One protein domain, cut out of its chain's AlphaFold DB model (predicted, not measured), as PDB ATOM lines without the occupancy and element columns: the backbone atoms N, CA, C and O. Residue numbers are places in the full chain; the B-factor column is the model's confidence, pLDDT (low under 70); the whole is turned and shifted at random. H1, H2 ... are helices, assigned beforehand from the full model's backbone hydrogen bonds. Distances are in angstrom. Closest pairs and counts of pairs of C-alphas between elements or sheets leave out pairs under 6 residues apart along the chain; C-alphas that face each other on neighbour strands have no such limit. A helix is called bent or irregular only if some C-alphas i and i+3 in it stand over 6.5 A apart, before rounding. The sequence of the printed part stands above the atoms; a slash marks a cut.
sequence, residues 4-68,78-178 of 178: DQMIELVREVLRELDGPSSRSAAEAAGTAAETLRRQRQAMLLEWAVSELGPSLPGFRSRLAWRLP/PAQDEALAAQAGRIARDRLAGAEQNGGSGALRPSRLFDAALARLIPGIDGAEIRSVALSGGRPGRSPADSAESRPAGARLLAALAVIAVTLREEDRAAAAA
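What this domain is: This is residues 4 to 68 and 78 to 178 of the 178 residues of an uncharacterized protein of Mycobacterium sp. KBS0706 (UniProt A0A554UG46). One long helix, H6, runs through the core, with two more long helices, H2 and H3, packed beside it. H1 crosses over H2 and H3 on one side to complete a four-helix bundle, while the short H4 and H5 form a corner on the opposite side of H6. Residues 19 to 24 and 141 to 146 stick out as loops. The printed part has 166 residues with six named helices, H1 to H6 in that order, and no named strand, and its class is all helix. It is compact, with a radius of gyration of the C-alphas of 15.7 A, and spans 46 by 33 by 31 A.

How they stand to each other: H1, residues 4 to 18, and H2, residues 31 to 55, form a helical hairpin; they touch at a steep tilt of 39 degrees, opposite ways. Their closest C-alphas are those of Val 13 and Gln 41, 6.5 A apart, and H2 touches H1 with residues 41 to 48 alone. H3, residues 78 to 102, touches H1 with residues 84 to 91 alone; the closest C-alphas, of Asp 18 and Ile 91, are 6.5 A apart. H4, residues 112 to 121, and H5, residues 127 to 136, touch about perpendicular at 82 degrees, closest at the C-alphas of Asp 115 and Gly 127, 3.9 A apart. H6, residues 153 to 177, is the hub, touching H2, H3, H4 and H5. It touches H3 at a shallow tilt of 27 degrees, the same way, with the C-alphas of Ala 85 and Leu 157 closest at 4.4 A. It touches H2 at 33 degrees, a shallow tilt only just short of steep, opposite ways, with the C-alphas of Ala 42 and Ala 165 closest at 4.6 A. The closest C-alphas of H5 and H6, of Ala 134 and Ala 160, are 4.4 A apart. H1 is apart from H4 and H5. Every O i to N i+4 pair is within hydrogen-bond range in H1, H3, H4, H5 and H6, and 19 of 21 are in H2.

Where its parts are: H1 begins at C-alpha 4, (4.680, -21.719, 47.608), and is 20.8 A long. H2 is 37.7 A long and only just irregular: C-alphas 51 and 54 are 6.6 A apart. H3 measures 36.2 A. H6 measures 36.1 A and ends at C-alpha 177, (35.695, -3.391, 37.415).

The domain as a whole: The C-alphas farthest apart, of Ala 28 and Gly 58, are 49.4 A apart. Residues 69 to 77 are not printed, and C-alphas 68 and 78 are 10.4 A apart across this cut. The links H1 to H2 and H5 to H6 are long. Mean pLDDT of the printed part is 71.5; 65 residues are under 70, among them 53 to 68 and 136 to 150.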
ATOM      1  N   ASP A   4       5.439 -22.944  47.306       72.19
ATOM      2  CA  ASP A   4       4.680 -21.719  47.608       72.19
ATOM      3  C   ASP A   4       5.519 -20.656  48.336       72.19
ATOM      4  O   ASP A   4       5.452 -19.473  48.017       72.19
ATOM      5  N   GLN A   5       6.378 -21.075  49.272       79.38
ATOM      6  CA  GLN A   5       7.288 -20.165  49.980       79.38
ATOM      7  C   GLN A   5       8.339 -19.574  49.029       79.38
ATOM      8  O   GLN A   5       8.746 -18.429  49.209       79.38
ATOM      9  N   MET A   6       8.750 -20.323  47.997       82.50
ATOM     10  CA  MET A   6       9.645 -19.812  46.952       82.50
ATOM     11  C   MET A   6       8.963 -18.716  46.144       82.50
ATOM     12  O   MET A   6       9.567 -17.682  45.879       82.50
ATOM     13  N   ILE A   7       7.703 -18.931  45.761       82.12
ATOM     14  CA  ILE A   7       6.949 -17.963  44.962       82.12
ATOM     15  C   ILE A   7       6.735 -16.659  45.728       82.12
ATOM     16  O   ILE A   7       6.892 -15.592  45.139       82.12
ATOM     17  N   GLU A   8       6.465 -16.716  47.032       85.12
ATOM     18  CA  GLU A   8       6.368 -15.509  47.860       85.12
ATOM     19  C   GLU A   8       7.710 -14.765  47.974       85.12
ATOM     20  O   GLU A   8       7.750 -13.544  47.829       85.12
ATOM     21  N   LEU A   9       8.830 -15.482  48.127       85.50
ATOM     22  CA  LEU A   9      10.161 -14.861  48.103       85.50
ATOM     23  C   LEU A   9      10.473 -14.210  46.749       85.50
ATOM     24  O   LEU A   9      11.009 -13.105  46.703       85.50
ATOM     25  N   VAL A  10      10.114 -14.867  45.643       87.44
ATOM     26  CA  VAL A  10      10.265 -14.312  44.291       87.44
ATOM     27  C   VAL A  10       9.405 -13.059  44.121       87.44
ATOM     28  O   VAL A  10       9.897 -12.067  43.590       87.44
ATOM     29  N   ARG A  11       8.151 -13.065  44.588       88.62
ATOM     30  CA  ARG A  11       7.259 -11.893  44.548       88.62
ATOM     31  C   ARG A  11       7.868 -10.699  45.273       88.62
ATOM     32  O   ARG A  11       7.848  -9.599  44.726       88.62
ATOM     33  N   GLU A  12       8.440 -10.919  46.452       89.06
ATOM     34  CA  GLU A  12       9.085  -9.853  47.218       89.06
ATOM     35  C   GLU A  12      10.311  -9.300  46.487       89.06
ATOM     36  O   GLU A  12      10.411  -8.093  46.277       89.06
ATOM     37  N   VAL A  13      11.196 -10.172  45.987       88.81
ATOM     38  CA  VAL A  13      12.367  -9.748  45.201       88.81
ATOM     39  C   VAL A  13      11.945  -8.954  43.963       88.81
ATOM     40  O   VAL A  13      12.507  -7.897  43.696       88.81
ATOM     41  N   LEU A  14      10.937  -9.413  43.216       89.00
ATOM     42  CA  LEU A  14      10.444  -8.686  42.045       89.00
ATOM     43  C   LEU A  14       9.837  -7.335  42.431       89.00
ATOM     44  O   LEU A  14      10.079  -6.358  41.736       89.00
ATOM     45  N   ARG A  15       9.112  -7.245  43.552       87.19
ATOM     46  CA  ARG A  15       8.571  -5.976  44.059       87.19
ATOM     47  C   ARG A  15       9.670  -4.988  44.437       87.19
ATOM     48  O   ARG A  15       9.546  -3.806  44.129       87.19
ATOM     49  N   GLU A  16      10.739  -5.456  45.074       86.81
ATOM     50  CA  GLU A  16      11.907  -4.628  45.381       86.81
ATOM     51  C   GLU A  16      12.608  -4.125  44.111       86.81
ATOM     52  O   GLU A  16      13.084  -2.992  44.083       86.81
ATOM     53  N   LEU A  17      12.670  -4.961  43.070       84.38
ATOM     54  CA  LEU A  17      13.298  -4.627  41.789       84.38
ATOM     55  C   LEU A  17      12.436  -3.700  40.911       84.38
ATOM     56  O   LEU A  17      13.005  -2.941  40.127       84.38
ATOM     57  N   ASP A  18      11.106  -3.780  41.024       81.00
ATOM     58  CA  ASP A  18      10.104  -2.971  40.296       81.00
ATOM     59  C   ASP A  18       9.796  -1.638  40.998       81.00
ATOM     60  O   ASP A  18       9.253  -0.711  40.396       81.00
ATOM     61  N   GLY A  19      10.114  -1.534  42.295       69.31
ATOM     62  CA  GLY A  19      10.002  -0.290  43.050       69.31
ATOM     63  C   GLY A  19      10.801   0.831  42.379       69.31
ATOM     64  O   GLY A  19      11.786   0.543  41.691       69.31
ATOM     65  N   PRO A  20      10.399   2.111  42.553       48.62
ATOM     66  CA  PRO A  20      11.142   3.223  41.983       48.62
ATOM     67  C   PRO A  20      12.576   3.049  42.439       48.62
ATOM     68  O   PRO A  20      12.828   3.062  43.644       48.62
ATOM     69  N   SER A  21      13.485   2.809  41.487       46.84
ATOM     70  CA  SER A  21      14.910   2.785  41.771       46.84
ATOM     71  C   SER A  21      15.147   4.023  42.603       46.84
ATOM     72  O   SER A  21      14.899   5.128  42.109       46.84
ATOM     73  N   SER A  22      15.477   3.836  43.878       43.16
ATOM     74  CA  SER A  22      15.680   4.912  44.828       43.16
ATOM     75  C   SER A  22      16.947   5.642  44.401       43.16
ATOM     76  O   SER A  22      17.984   5.547  45.050       43.16
ATOM     77  N   ARG A  23      16.864   6.371  43.281       42.78
ATOM     78  CA  ARG A  23      17.888   7.264  42.750       42.78
ATOM     79  C   ARG A  23      18.255   8.311  43.794       42.78
ATOM     80  O   ARG A  23      19.320   8.882  43.685       42.78
ATOM     81  N   SER A  24      17.425   8.507  44.824       40.34
ATOM     82  CA  SER A  24      17.704   9.394  45.952       40.34
ATOM     83  C   SER A  24      18.147   8.703  47.253       40.34
ATOM     84  O   SER A  24      18.535   9.406  48.177       40.34
ATOM     85  N   ALA A  25      18.124   7.364  47.369       40.44
ATOM     86  CA  ALA A  25      18.651   6.662  48.558       40.44
ATOM     87  C   ALA A  25      20.045   6.050  48.316       40.44
ATOM     88  O   ALA A  25      20.825   5.899  49.255       40.44
ATOM     89  N   ALA A  26      20.377   5.752  47.055       43.59
ATOM     90  CA  ALA A  26      21.683   5.236  46.642       43.59
ATOM     91  C   ALA A  26      22.811   6.287  46.691       43.59
ATOM     92  O   ALA A  26      23.980   5.915  46.711       43.59
ATOM     93  N   GLU A  27      22.490   7.583  46.764       44.22
ATOM     94  CA  GLU A  27      23.505   8.640  46.904       44.22
ATOM     95  C   GLU A  27      24.052   8.783  48.336       44.22
ATOM     96  O   GLU A  27      25.095   9.402  48.519       44.22
ATOM     97  N   ALA A  28      23.413   8.190  49.355       41.91
ATOM     98  CA  ALA A  28      23.764   8.459  50.756       41.91
ATOM     99  C   ALA A  28      24.187   7.236  51.596       41.91
ATOM    100  O   ALA A  28      24.713   7.419  52.693       41.91
ATOM    101  N   ALA A  29      24.010   5.997  51.120       45.50
ATOM    102  CA  ALA A  29      24.295   4.796  51.914       45.50
ATOM    103  C   ALA A  29      25.056   3.720  51.120       45.50
ATOM    104  O   ALA A  29      24.506   2.680  50.785       45.50
ATOM    105  N   GLY A  30      26.338   3.988  50.852       52.97
ATOM    106  CA  GLY A  30      27.393   2.994  50.617       52.97
ATOM    107  C   GLY A  30      27.161   1.993  49.481       52.97
ATOM    108  O   GLY A  30      26.438   1.010  49.630       52.97
ATOM    109  N   THR A  31      27.917   2.148  48.394       64.75
ATOM    110  CA  THR A  31      28.039   1.191  47.276       64.75
ATOM    111  C   THR A  31      28.106  -0.283  47.709       64.75
ATOM    112  O   THR A  31      27.532  -1.143  47.047       64.75
ATOM    113  N   ALA A  32      28.729  -0.584  48.853       68.19
ATOM    114  CA  ALA A  32      28.825  -1.933  49.411       68.19
ATOM    115  C   ALA A  32      27.479  -2.544  49.860       68.19
ATOM    116  O   ALA A  32      27.248  -3.731  49.635       68.19
ATOM    117  N   ALA A  33      26.586  -1.763  50.478       72.44
ATOM    118  CA  ALA A  33      25.292  -2.260  50.953       72.44
ATOM    119  C   ALA A  33      24.352  -2.572  49.777       72.44
ATOM    120  O   ALA A  33      23.673  -3.600  49.772       72.44
ATOM    121  N   GLU A  34      24.379  -1.722  48.750       74.56
ATOM    122  CA  GLU A  34      23.625  -1.928  47.514       74.56
ATOM    123  C   GLU A  34      24.171  -3.113  46.705       74.56
ATOM    124  O   GLU A  34      23.408  -3.942  46.207       74.56
ATOM    125  N   THR A  35      25.494  -3.271  46.638       77.81
ATOM    126  CA  THR A  35      26.118  -4.456  46.036       77.81
ATOM    127  C   THR A  35      25.724  -5.740  46.765       77.81
ATOM    128  O   THR A  35      25.280  -6.691  46.119       77.81
ATOM    129  N   LEU A  36      25.784  -5.769  48.100       81.94
ATOM    130  CA  LEU A  36      25.367  -6.936  48.881       81.94
ATOM    131  C   LEU A  36      23.883  -7.271  48.657       81.94
ATOM    132  O   LEU A  36      23.514  -8.444  48.546       81.94
ATOM    133  N   ARG A  37      23.030  -6.246  48.548       83.94
ATOM    134  CA  ARG A  37      21.611  -6.413  48.222       83.94
ATOM    135  C   ARG A  37      21.425  -7.071  46.855       83.94
ATOM    136  O   ARG A  37      20.726  -8.082  46.771       83.94
ATOM    137  N   ARG A  38      22.079  -6.555  45.810       83.38
ATOM    138  CA  ARG A  38      22.020  -7.128  44.453       83.38
ATOM    139  C   ARG A  38      22.535  -8.564  44.411       83.38
ATOM    140  O   ARG A  38      21.894  -9.420  43.808       83.38
ATOM    141  N   GLN A  39      23.641  -8.856  45.095       85.88
ATOM    142  CA  GLN A  39      24.194 -10.212  45.189       85.88
ATOM    143  C   GLN A  39      23.217 -11.185  45.853       85.88
ATOM    144  O   GLN A  39      23.024 -12.299  45.361       85.88
ATOM    145  N   ARG A  40      22.560 -10.762  46.941       88.31
ATOM    146  CA  ARG A  40      21.523 -11.556  47.610       88.31
ATOM    147  C   ARG A  40      20.335 -11.814  46.685       88.31
ATOM    148  O   ARG A  40      19.873 -12.949  46.607       88.31
ATOM    149  N   GLN A  41      19.851 -10.788  45.988       89.38
ATOM    150  CA  GLN A  41      18.745 -10.922  45.035       89.38
ATOM    151  C   GLN A  41      19.115 -11.887  43.897       89.38
ATOM    152  O   GLN A  41      18.354 -12.811  43.625       89.38
ATOM    153  N   ALA A  42      20.305 -11.753  43.300       88.69
ATOM    154  CA  ALA A  42      20.787 -12.666  42.264       88.69
ATOM    155  C   ALA A  42      20.850 -14.117  42.763       88.69
ATOM    156  O   ALA A  42      20.301 -15.006  42.121       88.69
ATOM    157  N   MET A  43      21.439 -14.355  43.939       92.00
ATOM    158  CA  MET A  43      21.546 -15.694  44.527       92.00
ATOM    159  C   MET A  43      20.172 -16.327  44.797       92.00
ATOM    160  O   MET A  43      19.976 -17.510  44.526       92.00
ATOM    161  N   LEU A  44      19.206 -15.549  45.296       90.25
ATOM    162  CA  LEU A  44      17.837 -16.028  45.520       90.25
ATOM    163  C   LEU A  44      17.148 -16.415  44.208       90.25
ATOM    164  O   LEU A  44      16.470 -17.438  44.155       90.25
ATOM    165  N   LEU A  45      17.339 -15.626  43.149       91.19
ATOM    166  CA  LEU A  45      16.770 -15.919  41.836       91.19
ATOM    167  C   LEU A  45      17.437 -17.130  41.168       91.19
ATOM    168  O   LEU A  45      16.736 -17.964  40.604       91.19
ATOM    169  N   GLU A  46      18.761 -17.275  41.273       91.38
ATOM    170  CA  GLU A  46      19.500 -18.460  40.799       91.38
ATOM    171  C   GLU A  46      19.021 -19.734  41.507       91.38
ATOM    172  O   GLU A  46      18.802 -20.770  40.870       91.38
ATOM    173  N   TRP A  47      18.810 -19.651  42.823       89.00
ATOM    174  CA  TRP A  47      18.262 -20.751  43.603       89.00
ATOM    175  C   TRP A  47      16.817 -21.067  43.209       89.00
ATOM    176  O   TRP A  47      16.495 -22.232  42.983       89.00
ATOM    177  N   ALA A  48      15.968 -20.051  43.027       84.62
ATOM    178  CA  ALA A  48      14.608 -20.240  42.529       84.62
ATOM    179  C   ALA A  48      14.606 -20.947  41.166       84.62
ATOM    180  O   ALA A  48      13.883 -21.919  40.978       84.62
ATOM    181  N   VAL A  49      15.460 -20.531  40.231       86.00
ATOM    182  CA  VAL A  49      15.593 -21.194  38.926       86.00
ATOM    183  C   VAL A  49      16.038 -22.654  39.080       86.00
ATOM    184  O   VAL A  49      15.478 -23.535  38.427       86.00
ATOM    185  N   SER A  50      16.985 -22.927  39.980       82.38
ATOM    186  CA  SER A  50      17.522 -24.272  40.225       82.38
ATOM    187  C   SER A  50      16.536 -25.212  40.918       82.38
ATOM    188  O   SER A  50      16.580 -26.411  40.679       82.38
ATOM    189  N   GLU A  51      15.642 -24.704  41.764       79.19
ATOM    190  CA  GLU A  51      14.592 -25.509  42.406       79.19
ATOM    191  C   GLU A  51      13.413 -25.757  41.458       79.19
ATOM    192  O   GLU A  51      12.784 -26.814  41.484       79.19
ATOM    193  N   LEU A  52      13.112 -24.791  40.588       72.44
ATOM    194  CA  LEU A  52      11.988 -24.870  39.659       72.44
ATOM    195  C   LEU A  52      12.337 -25.652  38.373       72.44
ATOM    196  O   LEU A  52      11.466 -26.301  37.792       72.44
ATOM    197  N   GLY A  53      13.604 -25.647  37.947       63.06
ATOM    198  CA  GLY A  53      14.097 -26.262  36.705       63.06
ATOM    199  C   GLY A  53      14.108 -27.808  36.613       63.06
ATOM    200  O   GLY A  53      13.738 -28.327  35.558       63.06
ATOM    201  N   PRO A  54      14.481 -28.582  37.656       54.69
ATOM    202  CA  PRO A  54      14.641 -30.044  37.589       54.69
ATOM    203  C   PRO A  54      13.342 -30.836  37.383       54.69
ATOM    204  O   PRO A  54      13.381 -32.037  37.128       54.69
ATOM    205  N   SER A  55      12.181 -30.188  37.480       52.31
ATOM    206  CA  SER A  55      10.866 -30.834  37.418       52.31
ATOM    207  C   SER A  55      10.309 -31.044  35.990       52.31
ATOM    208  O   SER A  55       9.110 -31.266  35.827       52.31
ATOM    209  N   LEU A  56      11.142 -30.987  34.936       48.16
ATOM    210  CA  LEU A  56      10.681 -30.815  33.543       48.16
ATOM    211  C   LEU A  56      11.259 -31.840  32.531       48.16
ATOM    212  O   LEU A  56      12.402 -31.696  32.092       48.16
ATOM    213  N   PRO A  57      10.482 -32.837  32.052       42.09
ATOM    214  CA  PRO A  57      10.885 -33.682  30.922       42.09
ATOM    215  C   PRO A  57      10.618 -33.024  29.545       42.09
ATOM    216  O   PRO A  57       9.575 -32.416  29.321       42.09
ATOM    217  N   GLY A  58      11.542 -33.223  28.582       44.75
ATOM    218  CA  GLY A  58      11.331 -33.048  27.121       44.75
ATOM    219  C   GLY A  58      11.308 -31.604  26.586       44.75
ATOM    220  O   GLY A  58      10.526 -30.786  27.013       44.75
ATOM    221  N   PHE A  59      12.187 -31.219  25.660       50.28
ATOM    222  CA  PHE A  59      12.536 -29.797  25.487       50.28
ATOM    223  C   PHE A  59      11.443 -28.911  24.861       50.28
ATOM    224  O   PHE A  59      11.304 -27.740  25.199       50.28
ATOM    225  N   ARG A  60      10.556 -29.499  24.053       46.41
ATOM    226  CA  ARG A  60       9.339 -28.825  23.560       46.41
ATOM    227  C   ARG A  60       8.310 -28.593  24.684       46.41
ATOM    228  O   ARG A  60       7.495 -27.683  24.592       46.41
ATOM    229  N   SER A  61       8.437 -29.352  25.775       50.59
ATOM    230  CA  SER A  61       7.747 -29.257  27.067       50.59
ATOM    231  C   SER A  61       8.620 -28.680  28.209       50.59
ATOM    232  O   SER A  61       8.157 -28.614  29.342       50.59
ATOM    233  N   ARG A  62       9.862 -28.209  27.975       52.56
ATOM    234  CA  ARG A  62      10.802 -27.779  29.054       52.56
ATOM    235  C   ARG A  62      10.667 -26.327  29.492       52.56
ATOM    236  O   ARG A  62      11.291 -25.895  30.448       52.56
ATOM    237  N   LEU A  63       9.765 -25.612  28.851       56.59
ATOM    238  CA  LEU A  63       9.158 -24.391  29.351       56.59
ATOM    239  C   LEU A  63       7.658 -24.665  29.518       56.59
ATOM    240  O   LEU A  63       6.822 -23.902  29.052       56.59
ATOM    241  N   ALA A  64       7.313 -25.810  30.120       55.16
ATOM    242  CA  ALA A  64       5.946 -26.157  30.513       55.16
ATOM    243  C   ALA A  64       5.730 -26.101  32.031       55.16
ATOM    244  O   ALA A  64       4.702 -26.570  32.519       55.16
ATOM    245  N   TRP A  65       6.685 -25.526  32.776       62.84
ATOM    246  CA  TRP A  65       6.541 -25.353  34.216       62.84
ATOM    247  C   TRP A  65       5.274 -24.548  34.518       62.84
ATOM    248  O   TRP A  65       5.034 -23.475  33.953       62.84
ATOM    249  N   ARG A  66       4.448 -25.114  35.395       66.06
ATOM    250  CA  ARG A  66       3.254 -24.479  35.940       66.06
ATOM    251  C   ARG A  66       3.555 -24.044  37.365       66.06
ATOM    252  O   ARG A  66       4.136 -24.809  38.133       66.06
ATOM    253  N   LEU A  67       3.140 -22.829  37.697       65.88
ATOM    254  CA  LEU A  67       3.205 -22.317  39.057       65.88
ATOM    255  C   LEU A  67       2.361 -23.216  39.988       65.88
ATOM    256  O   LEU A  67       1.264 -23.633  39.595       65.88
ATOM    257  N   PRO A  68       2.861 -23.567  41.187       61.97
ATOM    258  CA  PRO A  68       2.094 -24.316  42.173       61.97
ATOM    259  C   PRO A  68       0.796 -23.574  42.507       61.97
ATOM    260  O   PRO A  68       0.814 -22.409  42.894       61.97
ATOM    261  N   PRO A  78      -4.878 -18.326  37.982       61.28
ATOM    262  CA  PRO A  78      -4.244 -18.172  36.669       61.28
ATOM    263  C   PRO A  78      -3.946 -16.709  36.303       61.28
ATOM    264  O   PRO A  78      -2.973 -16.438  35.607       61.28
ATOM    265  N   ALA A  79      -4.746 -15.754  36.790       67.56
ATOM    266  CA  ALA A  79      -4.519 -14.328  36.547       67.56
ATOM    267  C   ALA A  79      -3.335 -13.781  37.365       67.56
ATOM    268  O   ALA A  79      -2.597 -12.923  36.885       67.56
ATOM    269  N   GLN A  80      -3.129 -14.288  38.585       74.31
ATOM    270  CA  GLN A  80      -1.982 -13.918  39.419       74.31
ATOM    271  C   GLN A  80      -0.668 -14.471  38.861       74.31
ATOM    272  O   GLN A  80       0.337 -13.760  38.853       74.31
ATOM    273  N   ASP A  81      -0.684 -15.706  38.360       77.19
ATOM    274  CA  ASP A  81       0.466 -16.333  37.707       77.19
ATOM    275  C   ASP A  81       0.900 -15.542  36.468       77.19
ATOM    276  O   ASP A  81       2.083 -15.251  36.270       77.19
ATOM    277  N   GLU A  82      -0.079 -15.137  35.659       81.50
ATOM    278  CA  GLU A  82       0.122 -14.315  34.471       81.50
ATOM    279  C   GLU A  82       0.681 -12.928  34.820       81.50
ATOM    280  O   GLU A  82       1.629 -12.459  34.189       81.50
ATOM    281  N   ALA A  83       0.141 -12.287  35.861       82.94
ATOM    282  CA  ALA A  83       0.610 -10.987  36.333       82.94
ATOM    283  C   ALA A  83       2.060 -11.044  36.836       82.94
ATOM    284  O   ALA A  83       2.851 -10.150  36.524       82.94
ATOM    285  N   LEU A  84       2.421 -12.106  37.560       84.25
ATOM    286  CA  LEU A  84       3.774 -12.323  38.065       84.25
ATOM    287  C   LEU A  84       4.771 -12.547  36.922       84.25
ATOM    288  O   LEU A  84       5.827 -11.913  36.882       84.25
ATOM    289  N   ALA A  85       4.417 -13.393  35.952       84.06
ATOM    290  CA  ALA A  85       5.227 -13.614  34.757       84.06
ATOM    291  C   ALA A  85       5.396 -12.325  33.934       84.06
ATOM    292  O   ALA A  85       6.496 -12.017  33.473       84.06
ATOM    293  N   ALA A  86       4.330 -11.534  33.784       84.88
ATOM    294  CA  ALA A  86       4.371 -10.255  33.084       84.88
ATOM    295  C   ALA A  86       5.228  -9.210  33.818       84.88
ATOM    296  O   ALA A  86       5.943  -8.449  33.164       84.88
ATOM    297  N   GLN A  87       5.178  -9.170  35.154       87.88
ATOM    298  CA  GLN A  87       6.027  -8.303  35.972       87.88
ATOM    299  C   GLN A  87       7.502  -8.674  35.814       87.88
ATOM    300  O   GLN A  87       8.307  -7.819  35.447       87.88
ATOM    301  N   ALA A  88       7.845  -9.953  35.988       88.25
ATOM    302  CA  ALA A  88       9.208 -10.432  35.785       88.25
ATOM    303  C   ALA A  88       9.706 -10.130  34.361       88.25
ATOM    304  O   ALA A  88      10.816  -9.636  34.179       88.25
ATOM    305  N   GLY A  89       8.865 -10.343  33.344       88.12
ATOM    306  CA  GLY A  89       9.198 -10.036  31.954       88.12
ATOM    307  C   GLY A  89       9.382  -8.540  31.660       88.12
ATOM    308  O   GLY A  89      10.118  -8.196  30.734       88.12
ATOM    309  N   ARG A  90       8.733  -7.632  32.406       87.62
ATOM    310  CA  ARG A  90       9.004  -6.181  32.331       87.62
ATOM    311  C   ARG A  90      10.364  -5.851  32.936       87.62
ATOM    312  O   ARG A  90      11.195  -5.294  32.231       87.62
ATOM    313  N   ILE A  91      10.616  -6.297  34.166       88.06
ATOM    314  CA  ILE A  91      11.888  -6.067  34.867       88.06
ATOM    315  C   ILE A  91      13.063  -6.602  34.039       88.06
ATOM    316  O   ILE A  91      14.057  -5.906  33.855       88.06
ATOM    317  N   ALA A  92      12.934  -7.807  33.473       88.00
ATOM    318  CA  ALA A  92      13.945  -8.397  32.601       88.00
ATOM    319  C   ALA A  92      14.247  -7.524  31.368       88.00
ATOM    320  O   ALA A  92      15.412  -7.359  31.011       88.00
ATOM    321  N   ARG A  93      13.219  -6.940  30.733       84.75
ATOM    322  CA  ARG A  93      13.385  -6.024  29.590       84.75
ATOM    323  C   ARG A  93      14.072  -4.730  29.990       84.75
ATOM    324  O   ARG A  93      15.017  -4.331  29.320       84.75
ATOM    325  N   ASP A  94      13.610  -4.100  31.063       84.06
ATOM    326  CA  ASP A  94      14.120  -2.800  31.498       84.06
ATOM    327  C   ASP A  94      15.586  -2.910  31.934       84.06
ATOM    328  O   ASP A  94      16.415  -2.074  31.576       84.06
ATOM    329  N   ARG A  95      15.932  -3.998  32.629       82.00
ATOM    330  CA  ARG A  95      17.308  -4.308  33.031       82.00
ATOM    331  C   ARG A  95      18.204  -4.630  31.844       82.00
ATOM    332  O   ARG A  95      19.302  -4.092  31.772       82.00
ATOM    333  N   LEU A  96      17.740  -5.445  30.895       78.81
ATOM    334  CA  LEU A  96      18.514  -5.761  29.692       78.81
ATOM    335  C   LEU A  96      18.756  -4.504  28.836       78.81
ATOM    336  O   LEU A  96      19.872  -4.280  28.380       78.81
ATOM    337  N   ALA A  97      17.747  -3.641  28.691       75.31
ATOM    338  CA  ALA A  97      17.885  -2.364  27.993       75.31
ATOM    339  C   ALA A  97      18.827  -1.393  28.729       75.31
ATOM    340  O   ALA A  97      19.624  -0.708  28.090       75.31
ATOM    341  N   GLY A  98      18.773  -1.339  30.065       67.81
ATOM    342  CA  GLY A  98      19.701  -0.545  30.879       67.81
ATOM    343  C   GLY A  98      21.146  -1.051  30.794       67.81
ATOM    344  O   GLY A  98      22.077  -0.256  30.684       67.81
ATOM    345  N   ALA A  99      21.332  -2.369  30.769       65.69
ATOM    346  CA  ALA A  99      22.608  -3.031  30.521       65.69
ATOM    347  C   ALA A  99      23.205  -2.656  29.151       65.69
ATOM    348  O   ALA A  99      24.387  -2.319  29.061       65.69
ATOM    349  N   GLU A 100      22.391  -2.652  28.092       65.31
ATOM    350  CA  GLU A 100      22.810  -2.242  26.744       65.31
ATOM    351  C   GLU A 100      23.202  -0.757  26.662       65.31
ATOM    352  O   GLU A 100      24.118  -0.407  25.919       65.31
ATOM    353  N   GLN A 101      22.537   0.113  27.427       61.66
ATOM    354  CA  GLN A 101      22.791   1.559  27.432       61.66
ATOM    355  C   GLN A 101      24.023   1.954  28.260       61.66
ATOM    356  O   GLN A 101      24.750   2.866  27.871       61.66
ATOM    357  N   ASN A 102      24.275   1.266  29.378       53.25
ATOM    358  CA  ASN A 102      25.399   1.557  30.277       53.25
ATOM    359  C   ASN A 102      26.704   0.858  29.857       53.25
ATOM    360  O   ASN A 102      27.795   1.298  30.217       53.25
ATOM    361  N   GLY A 103      26.612  -0.228  29.084       51.34
ATOM    362  CA  GLY A 103      27.763  -0.932  28.530       51.34
ATOM    363  C   GLY A 103      28.275  -0.250  27.266       51.34
ATOM    364  O   GLY A 103      27.888  -0.643  26.166       51.34
ATOM    365  N   GLY A 104      29.161   0.741  27.414       41.53
ATOM    366  CA  GLY A 104      29.846   1.397  26.298       41.53
ATOM    367  C   GLY A 104      30.284   0.390  25.229       41.53
ATOM    368  O   GLY A 104      31.075  -0.505  25.503       41.53
ATOM    369  N   SER A 105      29.683   0.499  24.040       39.38
ATOM    370  CA  SER A 105      29.990  -0.228  22.800       39.38
ATOM    371  C   SER A 105      30.695  -1.590  22.973       39.38
ATOM    372  O   SER A 105      31.819  -1.763  22.505       39.38
ATOM    373  N   GLY A 106      30.051  -2.581  23.609       42.94
ATOM    374  CA  GLY A 106      30.527  -3.973  23.523       42.94
ATOM    375  C   GLY A 106      30.183  -4.938  24.658       42.94
ATOM    376  O   GLY A 106      30.221  -6.144  24.421       42.94
ATOM    377  N   ALA A 107      29.829  -4.470  25.858       44.56
ATOM    378  CA  ALA A 107      29.772  -5.361  27.028       44.56
ATOM    379  C   ALA A 107      28.494  -6.221  27.127       44.56
ATOM    380  O   ALA A 107      28.559  -7.364  27.572       44.56
ATOM    381  N   LEU A 108      27.341  -5.703  26.688       49.28
ATOM    382  CA  LEU A 108      26.037  -6.363  26.864       49.28
ATOM    383  C   LEU A 108      25.187  -6.361  25.589       49.28
ATOM    384  O   LEU A 108      23.967  -6.454  25.651       49.28
ATOM    385  N   ARG A 109      25.821  -6.377  24.401       51.91
ATOM    386  CA  ARG A 109      25.145  -7.065  23.286       51.91
ATOM    387  C   ARG A 109      24.819  -8.484  23.756       51.91
ATOM    388  O   ARG A 109      25.592  -8.979  24.572       51.91
ATOM    389  N   PRO A 110      23.762  -9.145  23.251       56.66
ATOM    390  CA  PRO A 110      23.495 -10.561  23.498       56.66
ATOM    391  C   PRO A 110      24.765 -11.385  23.241       56.66
ATOM    392  O   PRO A 110      25.072 -11.776  22.115       56.66
ATOM    393  N   SER A 111      25.582 -11.528  24.280       65.88
ATOM    394  CA  SER A 111      26.949 -11.994  24.161       65.88
ATOM    395  C   SER A 111      26.889 -13.490  24.349       65.88
ATOM    396  O   SER A 111      26.099 -14.004  25.145       65.88
ATOM    397  N   ARG A 112      27.755 -14.215  23.642       73.50
ATOM    398  CA  ARG A 112      27.876 -15.664  23.831       73.50
ATOM    399  C   ARG A 112      28.105 -16.026  25.306       73.50
ATOM    400  O   ARG A 112      27.715 -17.105  25.724       73.50
ATOM    401  N   LEU A 113      28.695 -15.118  26.092       81.12
ATOM    402  CA  LEU A 113      28.902 -15.276  27.532       81.12
ATOM    403  C   LEU A 113      27.606 -15.146  28.340       81.12
ATOM    404  O   LEU A 113      27.389 -15.954  29.241       81.12
ATOM    405  N   PHE A 114      26.741 -14.187  28.003       83.88
ATOM    406  CA  PHE A 114      25.420 -14.050  28.621       83.88
ATOM    407  C   PHE A 114      24.547 -15.269  28.308       83.88
ATOM    408  O   PHE A 114      23.961 -15.864  29.210       83.88
ATOM    409  N   ASP A 115      24.536 -15.712  27.048       84.94
ATOM    410  CA  ASP A 115      23.807 -16.920  26.650       84.94
ATOM    411  C   ASP A 115      24.365 -18.177  27.320       84.94
ATOM    412  O   ASP A 115      23.605 -19.007  27.815       84.94
ATOM    413  N   ALA A 116      25.689 -18.285  27.440       87.00
ATOM    414  CA  ALA A 116      26.320 -19.361  28.192       87.00
ATOM    415  C   ALA A 116      26.032 -19.285  29.701       87.00
ATOM    416  O   ALA A 116      26.040 -20.311  30.377       87.00
ATOM    417  N   ALA A 117      25.812 -18.098  30.274       88.44
ATOM    418  CA  ALA A 117      25.390 -17.953  31.667       88.44
ATOM    419  C   ALA A 117      23.950 -18.434  31.866       88.44
ATOM    420  O   ALA A 117      23.690 -19.213  32.781       88.44
ATOM    421  N   LEU A 118      23.042 -18.067  30.961       88.00
ATOM    422  CA  LEU A 118      21.664 -18.553  30.978       88.00
ATOM    423  C   LEU A 118      21.586 -20.075  30.806       88.00
ATOM    424  O   LEU A 118      20.920 -20.745  31.592       88.00
ATOM    425  N   ALA A 119      22.323 -20.631  29.841       86.31
ATOM    426  CA  ALA A 119      22.374 -22.073  29.596       86.31
ATOM    427  C   ALA A 119      22.965 -22.867  30.778       86.31
ATOM    428  O   ALA A 119      22.673 -24.051  30.940       86.31
ATOM    429  N   ARG A 120      23.789 -22.230  31.623       88.00
ATOM    430  CA  ARG A 120      24.279 -22.823  32.880       88.00
ATOM    431  C   ARG A 120      23.221 -22.824  33.980       88.00
ATOM    432  O   ARG A 120      23.174 -23.782  34.743       88.00
ATOM    433  N   LEU A 121      22.390 -21.783  34.062       85.19
ATOM    434  CA  LEU A 121      21.300 -21.707  35.043       85.19
ATOM    435  C   LEU A 121      20.145 -22.648  34.710       85.19
ATOM    436  O   LEU A 121      19.528 -23.198  35.616       85.19
ATOM    437  N   ILE A 122      19.864 -22.851  33.422       82.44
ATOM    438  CA  ILE A 122      18.843 -23.795  32.965       82.44
ATOM    439  C   ILE A 122      19.498 -24.800  32.007       82.44
ATOM    440  O   ILE A 122      19.440 -24.622  30.784       82.44
ATOM    441  N   PRO A 123      20.141 -25.857  32.546       77.69
ATOM    442  CA  PRO A 123      20.867 -26.825  31.744       77.69
ATOM    443  C   PRO A 123      20.010 -27.456  30.650       77.69
ATOM    444  O   PRO A 123      18.877 -27.890  30.862       77.69
ATOM    445  N   GLY A 124      20.602 -27.544  29.462       75.12
ATOM    446  CA  GLY A 124      19.979 -28.152  28.297       75.12
ATOM    447  C   GLY A 124      19.128 -27.203  27.460       75.12
ATOM    448  O   GLY A 124      18.628 -27.690  26.449       75.12
ATOM    449  N   ILE A 125      18.985 -25.918  27.838       76.25
ATOM    450  CA  ILE A 125      18.342 -24.856  27.041       76.25
ATOM    451  C   ILE A 125      19.379 -23.867  26.507       76.25
ATOM    452  O   ILE A 125      20.292 -23.471  27.225       76.25
ATOM    453  N   ASP A 126      19.222 -23.453  25.248       82.31
ATOM    454  CA  ASP A 126      20.024 -22.371  24.682       82.31
ATOM    455  C   ASP A 126      19.660 -21.031  25.342       82.31
ATOM    456  O   ASP A 126      18.485 -20.676  25.468       82.31
ATOM    457  N   GLY A 127      20.671 -20.254  25.729       82.00
ATOM    458  CA  GLY A 127      20.483 -18.927  26.310       82.00
ATOM    459  C   GLY A 127      19.655 -18.001  25.419       82.00
ATOM    460  O   GLY A 127      18.808 -17.256  25.920       82.00
ATOM    461  N   ALA A 128      19.797 -18.125  24.094       82.69
ATOM    462  CA  ALA A 128      19.007 -17.342  23.152       82.69
ATOM    463  C   ALA A 128      17.501 -17.657  23.242       82.69
ATOM    464  O   ALA A 128      16.675 -16.741  23.168       82.69
ATOM    465  N   GLU A 129      17.134 -18.923  23.460       81.25
ATOM    466  CA  GLU A 129      15.742 -19.331  23.659       81.25
ATOM    467  C   GLU A 129      15.200 -18.852  25.008       81.25
ATOM    468  O   GLU A 129      14.089 -18.322  25.059       81.25
ATOM    469  N   ILE A 130      15.996 -18.948  26.081       83.69
ATOM    470  CA  ILE A 130      15.629 -18.426  27.410       83.69
ATOM    471  C   ILE A 130      15.289 -16.935  27.305       83.69
ATOM    472  O   ILE A 130      14.237 -16.503  27.779       83.69
ATOM    473  N   ARG A 131      16.117 -16.144  26.611       84.56
ATOM    474  CA  ARG A 131      15.818 -14.724  26.369       84.56
ATOM    475  C   ARG A 131      14.547 -14.537  25.557       84.56
ATOM    476  O   ARG A 131      13.699 -13.738  25.937       84.56
ATOM    477  N   SER A 132      14.403 -15.262  24.449       82.56
ATOM    478  CA  SER A 132      13.214 -15.162  23.600       82.56
ATOM    479  C   SER A 132      11.931 -15.361  24.417       82.56
ATOM    480  O   SER A 132      10.993 -14.572  24.308       82.56
ATOM    481  N   VAL A 133      11.921 -16.339  25.323       83.06
ATOM    482  CA  VAL A 133      10.775 -16.669  26.186       83.06
ATOM    483  C   VAL A 133      10.547 -15.627  27.283       83.06
ATOM    484  O   VAL A 133       9.405 -15.247  27.537       83.06
ATOM    485  N   ALA A 134      11.609 -15.122  27.910       84.69
ATOM    486  CA  ALA A 134      11.507 -14.074  28.925       84.69
ATOM    487  C   ALA A 134      10.891 -12.777  28.366       84.69
ATOM    488  O   ALA A 134      10.128 -12.088  29.046       84.69
ATOM    489  N   LEU A 135      11.217 -12.443  27.112       79.56
ATOM    490  CA  LEU A 135      10.891 -11.154  26.496       79.56
ATOM    491  C   LEU A 135       9.602 -11.185  25.654       79.56
ATOM    492  O   LEU A 135       9.035 -10.130  25.361       79.56
ATOM    493  N   SER A 136       9.108 -12.367  25.279       69.12
ATOM    494  CA  SER A 136       7.900 -12.529  24.446       69.12
ATOM    495  C   SER A 136       6.590 -12.237  25.191       69.12
ATOM    496  O   SER A 136       5.583 -11.921  24.563       69.12
ATOM    497  N   GLY A 137       6.594 -12.264  26.527       56.06
ATOM    498  CA  GLY A 137       5.386 -12.201  27.356       56.06
ATOM    499  C   GLY A 137       4.813 -10.820  27.687       56.06
ATOM    500  O   GLY A 137       4.038 -10.740  28.635       56.06
ATOM    501  N   GLY A 138       5.187  -9.721  27.016       49.03
ATOM    502  CA  GLY A 138       4.816  -8.408  27.566       49.03
ATOM    503  C   GLY A 138       4.869  -7.172  26.679       49.03
ATOM    504  O   GLY A 138       5.227  -6.112  27.191       49.03
ATOM    505  N   ARG A 139       4.470  -7.242  25.401       44.78
ATOM    506  CA  ARG A 139       4.065  -6.002  24.709       44.78
ATOM    507  C   ARG A 139       2.663  -5.593  25.184       44.78
ATOM    508  O   ARG A 139       1.714  -6.314  24.873       44.78
ATOM    509  N   PRO A 140       2.500  -4.467  25.905       39.91
ATOM    510  CA  PRO A 140       1.170  -3.950  26.207       39.91
ATOM    511  C   PRO A 140       0.446  -3.633  24.889       39.91
ATOM    512  O   PRO A 140       1.009  -2.974  24.016       39.91
ATOM    513  N   GLY A 141      -0.775  -4.148  24.725       42.53
ATOM    514  CA  GLY A 141      -1.640  -3.856  23.572       42.53
ATOM    515  C   GLY A 141      -1.682  -4.902  22.450       42.53
ATOM    516  O   GLY A 141      -2.354  -4.658  21.452       42.53
ATOM    517  N   ARG A 142      -1.018  -6.061  22.576       40.75
ATOM    518  CA  ARG A 142      -1.154  -7.159  21.598       40.75
ATOM    519  C   ARG A 142      -2.090  -8.243  22.133       40.75
ATOM    520  O   ARG A 142      -1.906  -8.711  23.253       40.75
ATOM    521  N   SER A 143      -3.099  -8.606  21.341       37.56
ATOM    522  CA  SER A 143      -4.118  -9.584  21.726       37.56
ATOM    523  C   SER A 143      -3.471 -10.954  22.005       37.56
ATOM    524  O   SER A 143      -2.656 -11.403  21.193       37.56
ATOM    525  N   PRO A 144      -3.809 -11.641  23.115       44.09
ATOM    526  CA  PRO A 144      -3.206 -12.926  23.495       44.09
ATOM    527  C   PRO A 144      -3.449 -14.053  22.475       44.09
ATOM    528  O   PRO A 144      -2.792 -15.087  22.544       44.09
ATOM    529  N   ALA A 145      -4.362 -13.848  21.522       39.81
ATOM    530  CA  ALA A 145      -4.712 -14.805  20.476       39.81
ATOM    531  C   ALA A 145      -3.760 -14.803  19.261       39.81
ATOM    532  O   ALA A 145      -3.692 -15.808  18.560       39.81
ATOM    533  N   ASP A 146      -2.988 -13.733  19.025       38.81
ATOM    534  CA  ASP A 146      -2.132 -13.614  17.824       38.81
ATOM    535  C   ASP A 146      -0.706 -14.163  18.017       38.81
ATOM    536  O   ASP A 146       0.108 -14.163  17.093       38.81
ATOM    537  N   SER A 147      -0.374 -14.635  19.221       45.50
ATOM    538  CA  SER A 147       0.901 -15.299  19.516       45.50
ATOM    539  C   SER A 147       0.654 -16.799  19.615       45.50
ATOM    540  O   SER A 147       0.398 -17.317  20.697       45.50
ATOM    541  N   ALA A 148       0.711 -17.502  18.485       39.53
ATOM    542  CA  ALA A 148       0.419 -18.935  18.364       39.53
ATOM    543  C   ALA A 148       1.322 -19.890  19.193       39.53
ATOM    544  O   ALA A 148       1.237 -21.100  19.027       39.53
ATOM    545  N   GLU A 149       2.137 -19.396  20.130       47.28
ATOM    546  CA  GLU A 149       2.887 -20.192  21.110       47.28
ATOM    547  C   GLU A 149       2.967 -19.452  22.463       47.28
ATOM    548  O   GLU A 149       4.040 -19.071  22.927       47.28
ATOM    549  N   SER A 150       1.827 -19.198  23.119       61.50
ATOM    550  CA  SER A 150       1.829 -18.657  24.489       61.50
ATOM    551  C   SER A 150       2.404 -19.702  25.455       61.50
ATOM    552  O   SER A 150       1.712 -20.613  25.914       61.50
ATOM    553  N   ARG A 151       3.713 -19.618  25.722       72.62
ATOM    554  CA  ARG A 151       4.374 -20.438  26.744       72.62
ATOM    555  C   ARG A 151       3.689 -20.184  28.100       72.62
ATOM    556  O   ARG A 151       3.351 -19.032  28.404       72.62
ATOM    557  N   PRO A 152       3.483 -21.221  28.931       76.69
ATOM    558  CA  PRO A 152       2.799 -21.075  30.210       76.69
ATOM    559  C   PRO A 152       3.464 -20.016  31.095       76.69
ATOM    560  O   PRO A 152       4.674 -19.799  31.021       76.69
ATOM    561  N   ALA A 153       2.666 -19.360  31.942       78.88
ATOM    562  CA  ALA A 153       3.125 -18.275  32.810       78.88
ATOM    563  C   ALA A 153       4.343 -18.672  33.655       78.88
ATOM    564  O   ALA A 153       5.310 -17.919  33.719       78.88
ATOM    565  N   GLY A 154       4.354 -19.889  34.212       79.88
ATOM    566  CA  GLY A 154       5.503 -20.385  34.969       79.88
ATOM    567  C   GLY A 154       6.772 -20.407  34.120       79.88
ATOM    568  O   GLY A 154       7.810 -19.904  34.527       79.88
ATOM    569  N   ALA A 155       6.700 -20.886  32.889       80.56
ATOM    570  CA  ALA A 155       7.858 -20.915  32.014       80.56
ATOM    571  C   ALA A 155       8.395 -19.531  31.633       80.56
ATOM    572  O   ALA A 155       9.606 -19.311  31.640       80.56
ATOM    573  N   ARG A 156       7.498 -18.582  31.350       85.19
ATOM    574  CA  ARG A 156       7.887 -17.181  31.139       85.19
ATOM    575  C   ARG A 156       8.497 -16.570  32.392       85.19
ATOM    576  O   ARG A 156       9.499 -15.871  32.285       85.19
ATOM    577  N   LEU A 157       7.949 -16.888  33.564       86.38
ATOM    578  CA  LEU A 157       8.510 -16.486  34.846       86.38
ATOM    579  C   LEU A 157       9.923 -17.053  35.017       86.38
ATOM    580  O   LEU A 157      10.848 -16.274  35.187       86.38
ATOM    581  N   LEU A 158      10.120 -18.368  34.890       87.31
ATOM    582  CA  LEU A 158      11.424 -19.027  35.029       87.31
ATOM    583  C   LEU A 158      12.485 -18.401  34.115       87.31
ATOM    584  O   LEU A 158      13.585 -18.077  34.561       87.31
ATOM    585  N   ALA A 159      12.130 -18.190  32.846       87.88
ATOM    586  CA  ALA A 159      13.005 -17.551  31.876       87.88
ATOM    587  C   ALA A 159      13.344 -16.105  32.275       87.88
ATOM    588  O   ALA A 159      14.507 -15.704  32.225       87.88
ATOM    589  N   ALA A 160      12.351 -15.328  32.716       90.62
ATOM    590  CA  ALA A 160      12.562 -13.962  33.178       90.62
ATOM    591  C   ALA A 160      13.429 -13.896  34.445       90.62
ATOM    592  O   ALA A 160      14.328 -13.061  34.507       90.62
ATOM    593  N   LEU A 161      13.236 -14.797  35.416       91.88
ATOM    594  CA  LEU A 161      14.074 -14.866  36.618       91.88
ATOM    595  C   LEU A 161      15.536 -15.155  36.264       91.88
ATOM    596  O   LEU A 161      16.425 -14.503  36.805       91.88
ATOM    597  N   ALA A 162      15.789 -16.072  35.323       91.06
ATOM    598  CA  ALA A 162      17.141 -16.358  34.851       91.06
ATOM    599  C   ALA A 162      17.790 -15.128  34.194       91.06
ATOM    600  O   ALA A 162      18.940 -14.807  34.493       91.06
ATOM    601  N   VAL A 163      17.051 -14.395  33.354       91.06
ATOM    602  CA  VAL A 163      17.541 -13.150  32.737       91.06
ATOM    603  C   VAL A 163      17.854 -12.085  33.789       91.06
ATOM    604  O   VAL A 163      18.922 -11.474  33.730       91.06
ATOM    605  N   ILE A 164      16.975 -11.886  34.773       92.06
ATOM    606  CA  ILE A 164      17.191 -10.920  35.861       92.06
ATOM    607  C   ILE A 164      18.426 -11.308  36.683       92.06
ATOM    608  O   ILE A 164      19.280 -10.460  36.930       92.06
ATOM    609  N   ALA A 165      18.556 -12.582  37.057       91.88
ATOM    610  CA  ALA A 165      19.681 -13.082  37.841       91.88
ATOM    611  C   ALA A 165      21.026 -12.848  37.139       91.88
ATOM    612  O   ALA A 165      21.942 -12.282  37.735       91.88
ATOM    613  N   VAL A 166      21.136 -13.221  35.858       90.19
ATOM    614  CA  VAL A 166      22.369 -12.999  35.088       90.19
ATOM    615  C   VAL A 166      22.651 -11.505  34.947       90.19
ATOM    616  O   VAL A 166      23.788 -11.092  35.144       90.19
ATOM    617  N   THR A 167      21.635 -10.678  34.689       87.00
ATOM    618  CA  THR A 167      21.834  -9.225  34.555       87.00
ATOM    619  C   THR A 167      22.353  -8.602  35.852       87.00
ATOM    620  O   THR A 167      23.319  -7.848  35.810       87.00
ATOM    621  N   LEU A 168      21.813  -8.992  37.012       86.12
ATOM    622  CA  LEU A 168      22.320  -8.555  38.320       86.12
ATOM    623  C   LEU A 168      23.784  -8.964  38.553       86.12
ATOM    624  O   LEU A 168      24.554  -8.200  39.132       86.12
ATOM    625  N   ARG A 169      24.191 -10.156  38.097       85.19
ATOM    626  CA  ARG A 169      25.589 -10.613  38.186       85.19
ATOM    627  C   ARG A 169      26.520  -9.819  37.281       85.19
ATOM    628  O   ARG A 169      27.649  -9.548  37.681       85.19
ATOM    629  N   GLU A 170      26.083  -9.479  36.074       82.06
ATOM    630  CA  GLU A 170      26.885  -8.652  35.168       82.06
ATOM    631  C   GLU A 170      27.000  -7.210  35.682       82.06
ATOM    632  O   GLU A 170      28.089  -6.648  35.639       82.06
ATOM    633  N   GLU A 171      25.927  -6.641  36.244       78.88
ATOM    634  CA  GLU A 171      25.957  -5.331  36.914       78.88
ATOM    635  C   GLU A 171      26.965  -5.309  38.074       78.88
ATOM    636  O   GLU A 171      27.740  -4.363  38.201       78.88
ATOM    637  N   ASP A 172      26.991  -6.361  38.899       76.94
ATOM    638  CA  ASP A 172      27.937  -6.492  40.011       76.94
ATOM    639  C   ASP A 172      29.392  -6.606  39.526       76.94
ATOM    640  O   ASP A 172      30.283  -5.926  40.035       76.94
ATOM    641  N   ARG A 173      29.647  -7.403  38.477       75.00
ATOM    642  CA  ARG A 173      30.988  -7.495  37.871       75.00
ATOM    643  C   ARG A 173      31.434  -6.181  37.243       75.00
ATOM    644  O   ARG A 173      32.600  -5.827  37.374       75.00
ATOM    645  N   ALA A 174      30.531  -5.472  36.566       71.50
ATOM    646  CA  ALA A 174      30.825  -4.167  35.987       71.50
ATOM    647  C   ALA A 174      31.143  -3.136  37.078       71.50
ATOM    648  O   ALA A 174      32.102  -2.385  36.936       71.50
ATOM    649  N   ALA A 175      30.401  -3.147  38.190       69.25
ATOM    650  CA  ALA A 175      30.667  -2.290  39.342       69.25
ATOM    651  C   ALA A 175      31.999  -2.618  40.041       69.25
ATOM    652  O   ALA A 175      32.646  -1.713  40.549       69.25
ATOM    653  N   ALA A 176      32.418  -3.887  40.062       69.62
ATOM    654  CA  ALA A 176      33.713  -4.297  40.611       69.62
ATOM    655  C   ALA A 176      34.911  -3.966  39.697       69.62
ATOM    656  O   ALA A 176      36.050  -3.986  40.159       69.62
ATOM    657  N   ALA A 177      34.669  -3.718  38.406       64.62
ATOM    658  CA  ALA A 177      35.695  -3.391  37.415       64.62
ATOM    659  C   ALA A 177      35.878  -1.877  37.183       64.62
ATOM    660  O   ALA A 177      36.809  -1.498  36.469       64.62
ATOM    661  N   ALA A 178      34.989  -1.045  37.737       58.69
ATOM    662  CA  ALA A 178      35.023   0.419  37.681       58.69
ATOM    663  C   ALA A 178      35.772   1.007  38.886       58.69
ATOM    664  O   ALA A 178      36.461   2.032  38.687       58.69
TER     665      ALA A 178